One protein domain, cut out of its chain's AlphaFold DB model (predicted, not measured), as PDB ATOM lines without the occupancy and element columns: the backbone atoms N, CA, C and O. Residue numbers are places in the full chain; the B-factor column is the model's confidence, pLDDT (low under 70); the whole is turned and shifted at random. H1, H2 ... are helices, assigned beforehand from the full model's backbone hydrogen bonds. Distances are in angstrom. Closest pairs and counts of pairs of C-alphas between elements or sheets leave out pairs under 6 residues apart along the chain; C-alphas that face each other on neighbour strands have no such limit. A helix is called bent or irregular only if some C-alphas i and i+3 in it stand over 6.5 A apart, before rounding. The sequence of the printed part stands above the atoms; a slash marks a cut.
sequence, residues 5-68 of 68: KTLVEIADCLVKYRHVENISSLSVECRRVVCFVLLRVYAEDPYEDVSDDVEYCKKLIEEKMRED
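Overview. This is residues 5 to 68 of the 68 residues of an uncharacterized protein of Saccharolobus solfataricus (UniProt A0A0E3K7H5). The longest helix, H3, crosses one side of H2, and H1 crosses the other side, with H2 in the middle; residues 62 to 68 stick out. The printed part has 64 residues with three named helices, H1, H2, H3 in chain order, and no named strand: all helix. It is compact, with a radius of gyration of the C-alphas of 11.7 A and spans of 30 by 29 by 22 A.

Arrangement. H3, residues 48 to 67, touches H2, residues 28 to 44, with residues 53 to 58 alone; the closest C-alphas, of Cys 57 and Cys 35, are 5.1 A apart. They run opposite ways at a steep tilt of 61 degrees. H2, with residues 30 to 34 alone, touches H1, residues 5 to 17, about perpendicular at 78 degrees; the closest C-alphas, of Cys 30 and Cys 13, are 5.0 A apart. H1 and H3 are apart. Every O i to N i+4 pair is within hydrogen-bond range in H1 and H2, and 14 of 16 in H3.

Along the chain. H3 is 30.2 A long, with a kink of 25 degrees near residue 55, and irregular: C-alphas 49 and 52 are 8.1 A apart. H2 is 24.9 A long and H1 18.7 A, from C-alpha 5 at (493.541, 555.779, 398.907). H3 ends with C-alpha 67 at (495.629, 583.990, 402.834).

Size, cuts and confidence. The C-alphas farthest apart, of Lys 5 and Glu 48, are 32.4 A apart. The printed part has no cut; the link H2 to H3 is tight and H1 to H2 short. Residues 65 to 68 have pLDDT under 70.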
ATOM      1  N   LYS A   5     493.843 554.960 400.081       91.38
ATOM      2  CA  LYS A   5     493.541 555.779 398.907       91.38
ATOM      3  C   LYS A   5     494.394 557.049 398.887       91.38
ATOM      4  O   LYS A   5     494.998 557.364 397.868       91.38
ATOM      5  N   THR A   6     494.481 557.742 400.017       92.00
ATOM      6  CA  THR A   6     495.300 558.948 400.163       92.00
ATOM      7  C   THR A   6     496.785 558.622 399.980       92.00
ATOM      8  O   THR A   6     497.517 559.401 399.374       92.00
ATOM      9  N   LEU A   7     497.245 557.455 400.450       93.50
ATOM     10  CA  LEU A   7     498.617 556.996 400.205       93.50
ATOM     11  C   LEU A   7     498.903 556.786 398.714       93.50
ATOM     12  O   LEU A   7     499.966 557.193 398.246       93.50
ATOM     13  N   VAL A   8     497.963 556.199 397.964       95.31
ATOM     14  CA  VAL A   8     498.085 556.040 396.505       95.31
ATOM     15  C   VAL A   8     498.156 557.401 395.812       95.31
ATOM     16  O   VAL A   8     499.039 557.615 394.987       95.31
ATOM     17  N   GLU A   9     497.303 558.354 396.189       93.25
ATOM     18  CA  GLU A   9     497.308 559.701 395.601       93.25
ATOM     19  C   GLU A   9     498.631 560.445 395.861       93.25
ATOM     20  O   GLU A   9     499.180 561.085 394.958       93.25
ATOM     21  N   ILE A  10     499.193 560.319 397.070       94.19
ATOM     22  CA  ILE A  10     500.513 560.877 397.400       94.19
ATOM     23  C   ILE A  10     501.602 560.220 396.548       94.19
ATOM     24  O   ILE A  10     502.434 560.921 395.965       94.19
ATOM     25  N   ALA A  11     501.596 558.887 396.461       95.88
ATOM     26  CA  ALA A  11     502.570 558.138 395.676       95.88
ATOM     27  C   ALA A  11     502.517 558.532 394.191       95.88
ATOM     28  O   ALA A  11     503.560 558.788 393.592       95.88
ATOM     29  N   ASP A  12     501.320 558.675 393.621       97.00
ATOM     30  CA  ASP A  12     501.127 559.099 392.233       97.00
ATOM     31  C   ASP A  12     501.702 560.495 391.969       97.00
ATOM     32  O   ASP A  12     502.333 560.723 390.932       97.00
ATOM     33  N   CYS A  13     501.525 561.440 392.897       97.25
ATOM     34  CA  CYS A  13     502.123 562.769 392.777       97.25
ATOM     35  C   CYS A  13     503.659 562.722 392.796       97.25
ATOM     36  O   CYS A  13     504.298 563.398 391.988       97.25
ATOM     37  N   LEU A  14     504.254 561.895 393.662       95.62
ATOM     38  CA  LEU A  14     505.709 561.715 393.727       95.62
ATOM     39  C   LEU A  14     506.263 561.026 392.473       95.62
ATOM     40  O   LEU A  14     507.320 561.408 391.975       95.62
ATOM     41  N   VAL A  15     505.545 560.041 391.924       96.50
ATOM     42  CA  VAL A  15     505.928 559.396 390.660       96.50
ATOM     43  C   VAL A  15     505.895 560.406 389.519       96.50
ATOM     44  O   VAL A  15     506.874 560.506 388.786       96.50
ATOM     45  N   LYS A  16     504.820 561.197 389.395       96.75
ATOM     46  CA  LYS A  16     504.705 562.249 388.370       96.75
ATOM     47  C   LYS A  16     505.831 563.274 388.463       96.75
ATOM     48  O   LYS A  16     506.350 563.673 387.427       96.75
ATOM     49  N   TYR A  17     506.232 563.658 389.676       95.06
ATOM     50  CA  TYR A  17     507.345 564.584 389.888       95.06
ATOM     51  C   TYR A  17     508.651 564.094 389.247       95.06
ATOM     52  O   TYR A  17     509.329 564.866 388.585       95.06
ATOM     53  N   ARG A  18     508.957 562.790 389.321       92.38
ATOM     54  CA  ARG A  18     510.160 562.222 388.675       92.38
ATOM     55  C   ARG A  18     510.152 562.279 387.145       92.38
ATOM     56  O   ARG A  18     511.156 561.946 386.523       92.38
ATOM     57  N   HIS A  19     509.016 562.607 386.540       94.69
ATOM     58  CA  HIS A  19     508.836 562.650 385.092       94.69
ATOM     59  C   HIS A  19     508.674 564.075 384.551       94.69
ATOM     60  O   HIS A  19     508.408 564.235 383.361       94.69
ATOM     61  N   VAL A  20     508.819 565.096 385.397       91.94
ATOM     62  CA  VAL A  20     508.785 566.505 384.991       91.94
ATOM     63  C   VAL A  20     510.113 567.173 385.320       91.94
ATOM     64  O   VAL A  20     510.794 566.776 386.257       91.94
ATOM     65  N   GLU A  21     510.475 568.195 384.546       88.06
ATOM     66  CA  GLU A  21     511.705 568.967 384.776       88.06
ATOM     67  C   GLU A  21     511.604 569.894 385.992       88.06
ATOM     68  O   GLU A  21     512.621 570.266 386.559       88.06
ATOM     69  N   ASN A  22     510.390 570.303 386.370       88.31
ATOM     70  CA  ASN A  22     510.149 571.176 387.515       88.31
ATOM     71  C   ASN A  22     508.763 570.936 388.118       88.31
ATOM     72  O   ASN A  22     507.807 570.544 387.435       88.31
ATOM     73  N   ILE A  23     508.624 571.258 389.401       92.75
ATOM     74  CA  ILE A  23     507.389 571.061 390.159       92.75
ATOM     75  C   ILE A  23     506.226 571.907 389.623       92.75
ATOM     76  O   ILE A  23     505.064 571.515 389.740       92.75
ATOM     77  N   SER A  24     506.511 573.056 388.997       90.56
ATOM     78  CA  SER A  24     505.483 573.980 388.503       90.56
ATOM     79  C   SER A  24     504.573 573.351 387.440       90.56
ATOM     80  O   SER A  24     503.414 573.759 387.321       90.56
ATOM     81  N   SER A  25     505.075 572.312 386.760       93.50
ATOM     82  CA  SER A  25     504.387 571.518 385.736       93.50
ATOM     83  C   SER A  25     503.368 570.513 386.298       93.50
ATOM     84  O   SER A  25     502.601 569.921 385.537       93.50
ATOM     85  N   LEU A  26     503.334 570.297 387.616       94.94
ATOM     86  CA  LEU A  26     502.356 569.420 388.264       94.94
ATOM     87  C   LEU A  26     501.009 570.122 388.500       94.94
ATOM     88  O   LEU A  26     500.912 571.349 388.570       94.94
ATOM     89  N   SER A  27     499.954 569.323 388.700       94.50
ATOM     90  CA  SER A  27     498.655 569.834 389.156       94.50
ATOM     91  C   SER A  27     498.764 570.525 390.518       94.50
ATOM     92  O   SER A  27     499.652 570.222 391.317       94.50
ATOM     93  N   VAL A  28     497.830 571.432 390.819       91.00
ATOM     94  CA  VAL A  28     497.819 572.198 392.078       91.00
ATOM     95  C   VAL A  28     497.868 571.283 393.305       91.00
ATOM     96  O   VAL A  28     498.655 571.558 394.214       91.00
ATOM     97  N   GLU A  29     497.087 570.194 393.342       90.50
ATOM     98  CA  GLU A  29     497.146 569.252 394.466       90.50
ATOM     99  C   GLU A  29     498.518 568.581 394.577       90.50
ATOM    100  O   GLU A  29     499.097 568.553 395.665       90.50
ATOM    101  N   CYS A  30     499.087 568.107 393.462       95.50
ATOM    102  CA  CYS A  30     500.384 567.436 393.495       95.50
ATOM    103  C   CYS A  30     501.526 568.386 393.854       95.50
ATOM    104  O   CYS A  30     502.415 567.982 394.597       95.50
ATOM    105  N   ARG A  31     501.486 569.655 393.426       95.00
ATOM    106  CA  ARG A  31     502.475 570.663 393.843       95.00
ATOM    107  C   ARG A  31     502.517 570.802 395.356       95.00
ATOM    108  O   ARG A  31     503.592 570.800 395.937       95.00
ATOM    109  N   ARG A  32     501.357 570.848 396.014       91.69
ATOM    110  CA  ARG A  32     501.281 570.953 397.479       91.69
ATOM    111  C   ARG A  32     501.855 569.718 398.173       91.69
ATOM    112  O   ARG A  32     502.628 569.866 399.116       91.69
ATOM    113  N   VAL A  33     501.500 568.523 397.698       94.00
ATOM    114  CA  VAL A  33     502.009 567.253 398.246       94.00
ATOM    115  C   VAL A  33     503.526 567.167 398.088       94.00
ATOM    116  O   VAL A  33     504.237 566.942 399.066       94.00
ATOM    117  N   VAL A  34     504.024 567.389 396.872       95.12
ATOM    118  CA  VAL A  34     505.452 567.301 396.562       95.12
ATOM    119  C   VAL A  34     506.227 568.372 397.319       95.12
ATOM    120  O   VAL A  34     507.236 568.039 397.924       95.12
ATOM    121  N   CYS A  35     505.732 569.610 397.402       95.19
ATOM    122  CA  CYS A  35     506.379 570.655 398.193       95.19
ATOM    123  C   CYS A  35     506.510 570.298 399.668       95.19
ATOM    124  O   CYS A  35     507.558 570.536 400.266       95.19
ATOM    125  N   PHE A  36     505.467 569.713 400.262       92.56
ATOM    126  CA  PHE A  36     505.534 569.280 401.651       92.56
ATOM    127  C   PHE A  36     506.637 568.236 401.860       92.56
ATOM    128  O   PHE A  36     507.413 568.348 402.807       92.56
ATOM    129  N   VAL A  37     506.731 567.244 400.971       92.62
ATOM    130  CA  VAL A  37     507.754 566.192 401.051       92.62
ATOM    131  C   VAL A  37     509.148 566.754 400.770       92.62
ATOM    132  O   VAL A  37     510.063 566.529 401.556       92.62
ATOM    133  N   LEU A  38     509.308 567.523 399.693       93.25
ATOM    134  CA  LEU A  38     510.591 568.051 399.238       93.25
ATOM    135  C   LEU A  38     511.242 568.950 400.291       93.25
ATOM    136  O   LEU A  38     512.417 568.785 400.591       93.25
ATOM    137  N   LEU A  39     510.471 569.845 400.916       94.12
ATOM    138  CA  LEU A  39     510.990 570.709 401.980       94.12
ATOM    139  C   LEU A  39     511.427 569.922 403.219       94.12
ATOM    140  O   LEU A  39     512.380 570.323 403.881       94.12
ATOM    141  N   ARG A  40     510.747 568.814 403.539       92.62
ATOM    142  CA  ARG A  40     511.130 567.936 404.654       92.62
ATOM    143  C   ARG A  40     512.419 567.189 404.354       92.62
ATOM    144  O   ARG A  40     513.301 567.182 405.199       92.62
ATOM    145  N   VAL A  41     512.528 566.603 403.163       91.44
ATOM    146  CA  VAL A  41     513.741 565.895 402.735       91.44
ATOM    147  C   VAL A  41     514.921 566.862 402.684       91.44
ATOM    148  O   VAL A  41     515.938 566.594 403.307       91.44
ATOM    149  N   TYR A  42     514.758 568.022 402.044       92.56
ATOM    150  CA  TYR A  42     515.819 569.023 401.915       92.56
ATOM    151  C   TYR A  42     516.271 569.613 403.260       92.56
ATOM    152  O   TYR A  42     517.425 570.000 403.411       92.56
ATOM    153  N   ALA A  43     515.374 569.721 404.246       91.94
ATOM    154  CA  ALA A  43     515.737 570.184 405.585       91.94
ATOM    155  C   ALA A  43     516.621 569.180 406.345       91.94
ATOM    156  O   ALA A  43     517.431 569.602 407.169       91.94
ATOM    157  N   GLU A  44     516.462 567.883 406.077       93.50
ATOM    158  CA  GLU A  44     517.270 566.810 406.672       93.50
ATOM    159  C   GLU A  44     518.575 566.581 405.891       93.50
ATOM    160  O   GLU A  44     519.626 566.377 406.494       93.50
ATOM    161  N   ASP A  45     518.516 566.646 404.558       91.31
ATOM    162  CA  ASP A  45     519.642 566.427 403.648       91.31
ATOM    163  C   ASP A  45     519.557 567.406 402.459       91.31
ATOM    164  O   ASP A  45     518.782 567.176 401.528       91.31
ATOM    165  N   PRO A  46     520.273 568.548 402.496       87.94
ATOM    166  CA  PRO A  46     520.269 569.529 401.411       87.94
ATOM    167  C   PRO A  46     521.083 569.068 400.190       87.94
ATOM    168  O   PRO A  46     522.248 568.697 400.323       87.94
ATOM    169  N   TYR A  47     520.521 569.191 398.984       83.88
ATOM    170  CA  TYR A  47     521.204 568.859 397.723       83.88
ATOM    171  C   TYR A  47     520.852 569.835 396.588       83.88
ATOM    172  O   TYR A  47     519.732 570.336 396.509       83.88
ATOM    173  N   GLU A  48     521.820 570.119 395.707       78.00
ATOM    174  CA  GLU A  48     521.723 571.199 394.705       78.00
ATOM    175  C   GLU A  48     520.675 570.948 393.611       78.00
ATOM    176  O   GLU A  48     520.050 571.891 393.144       78.00
ATOM    177  N   ASP A  49     520.420 569.687 393.253       82.31
ATOM    178  CA  ASP A  49     519.583 569.296 392.102       82.31
ATOM    179  C   ASP A  49     518.095 569.691 392.226       82.31
ATOM    180  O   ASP A  49     517.321 569.564 391.287       82.31
ATOM    181  N   VAL A  50     517.670 570.174 393.397       83.56
ATOM    182  CA  VAL A  50     516.281 570.592 393.666       83.56
ATOM    183  C   VAL A  50     516.173 572.019 394.193       83.56
ATOM    184  O   VAL A  50     515.119 572.391 394.707       83.56
ATOM    185  N   SER A  51     517.236 572.829 394.109       84.62
ATOM    186  CA  SER A  51     517.246 574.182 394.688       84.62
ATOM    187  C   SER A  51     516.088 575.049 394.189       84.62
ATOM    188  O   SER A  51     515.441 575.730 394.988       84.62
ATOM    189  N   ASP A  52     515.786 574.967 392.894       89.75
ATOM    190  CA  ASP A  52     514.756 575.774 392.236       89.75
ATOM    191  C   ASP A  52     513.347 575.334 392.656       89.75
ATOM    192  O   ASP A  52     512.489 576.163 392.977       89.75
ATOM    193  N   ASP A  53     513.119 574.022 392.746       93.44
ATOM    194  CA  ASP A  53     511.857 573.459 393.223       93.44
ATOM    195  C   ASP A  53     511.655 573.724 394.724       93.44
ATOM    196  O   ASP A  53     510.545 574.031 395.167       93.44
ATOM    197  N   VAL A  54     512.727 573.704 395.519       93.81
ATOM    198  CA  VAL A  54     512.701 574.102 396.934       93.81
ATOM    199  C   VAL A  54     512.350 575.582 397.082       93.81
ATOM    200  O   VAL A  54     511.533 575.929 397.940       93.81
ATOM    201  N   GLU A  55     512.927 576.464 396.263       93.69
ATOM    202  CA  GLU A  55     512.592 577.890 396.274       93.69
ATOM    203  C   GLU A  55     511.125 578.121 395.892       93.69
ATOM    204  O   GLU A  55     510.413 578.858 396.584       93.69
ATOM    205  N   TYR A  56     510.644 577.447 394.843       93.56
ATOM    206  CA  TYR A  56     509.235 577.471 394.455       93.56
ATOM    207  C   TYR A  56     508.328 577.065 395.623       93.56
ATOM    208  O   TYR A  56     507.357 577.754 395.948       93.56
ATOM    209  N   CYS A  57     508.665 575.971 396.303       94.69
ATOM    210  CA  CYS A  57     507.870 575.451 397.403       94.69
ATOM    211  C   CYS A  57     507.838 576.361 398.628       94.69
ATOM    212  O   CYS A  57     506.790 576.472 399.270       94.69
ATOM    213  N   LYS A  58     508.943 577.047 398.938       93.12
ATOM    214  CA  LYS A  58     508.969 578.064 399.998       93.12
ATOM    215  C   LYS A  58     507.982 579.193 399.693       93.12
ATOM    216  O   LYS A  58     507.145 579.498 400.540       93.12
ATOM    217  N   LYS A  59     508.004 579.730 398.466       91.06
ATOM    218  CA  LYS A  59     507.079 580.794 398.030       91.06
ATOM    219  C   LYS A  59     505.617 580.356 398.126       91.06
ATOM    220  O   LYS A  59     504.800 581.075 398.690       91.06
ATOM    221  N   LEU A  60     505.303 579.145 397.658       87.81
ATOM    222  CA  LEU A  60     503.937 578.613 397.677       87.81
ATOM    223  C   LEU A  60     503.359 578.502 399.102       87.81
ATOM    224  O   LEU A  60     502.168 578.726 399.315       87.81
ATOM    225  N   ILE A  61     504.187 578.145 400.090       81.94
ATOM    226  CA  ILE A  61     503.757 578.064 401.496       81.94
ATOM    227  C   ILE A  61     503.589 579.460 402.104       81.94
ATOM    228  O   ILE A  61     502.613 579.693 402.816       81.94
ATOM    229  N   GLU A  62     504.493 580.395 401.807       81.50
ATOM    230  CA  GLU A  62     504.393 581.786 402.267       81.50
ATOM    231  C   GLU A  62     503.164 582.520 401.717       81.50
ATOM    232  O   GLU A  62     502.629 583.406 402.385       81.50
ATOM    233  N   GLU A  63     502.730 582.200 400.499       79.56
ATOM    234  CA  GLU A  63     501.488 582.723 399.920       79.56
ATOM    235  C   GLU A  63     500.270 582.169 400.660       79.56
ATOM    236  O   GLU A  63     499.404 582.933 401.075       79.56
ATOM    237  N   LYS A  64     500.248 580.861 400.939       72.00
ATOM    238  CA  LYS A  64     499.149 580.233 401.679       72.00
ATOM    239  C   LYS A  64     499.002 580.786 403.102       72.00
ATOM    240  O   LYS A  64     497.894 581.075 403.529       72.00
ATOM    241  N   MET A  65     500.110 580.993 403.819       62.03
ATOM    242  CA  MET A  65     500.090 581.580 405.170       62.03
ATOM    243  C   MET A  65     499.685 583.061 405.206       62.03
ATOM    244  O   MET A  65     499.470 583.596 406.287       62.03
ATOM    245  N   ARG A  66     499.644 583.746 404.057       64.62
ATOM    246  CA  ARG A  66     499.138 585.123 403.946       64.62
ATOM    247  C   ARG A  66     497.638 585.188 403.662       64.62
ATOM    248  O   ARG A  66     497.050 586.247 403.861       64.62
ATOM    249  N   GLU A  67     497.056 584.104 403.156       61.91
ATOM    250  CA  GLU A  67     495.629 583.990 402.834       61.91
ATOM    251  C   GLU A  67     494.798 583.400 403.991       61.91
ATOM    252  O   GLU A  67     493.579 583.588 404.002       61.91
ATOM    253  N   ASP A  68     495.452 582.727 404.947       52.31
ATOM    254  CA  ASP A  68     494.884 582.165 406.188       52.31
ATOM    255  C   ASP A  68     494.998 583.147 407.377       52.31
ATOM    256  O   ASP A  68     494.047 583.201 408.196       52.31
TER     257      ASP A  68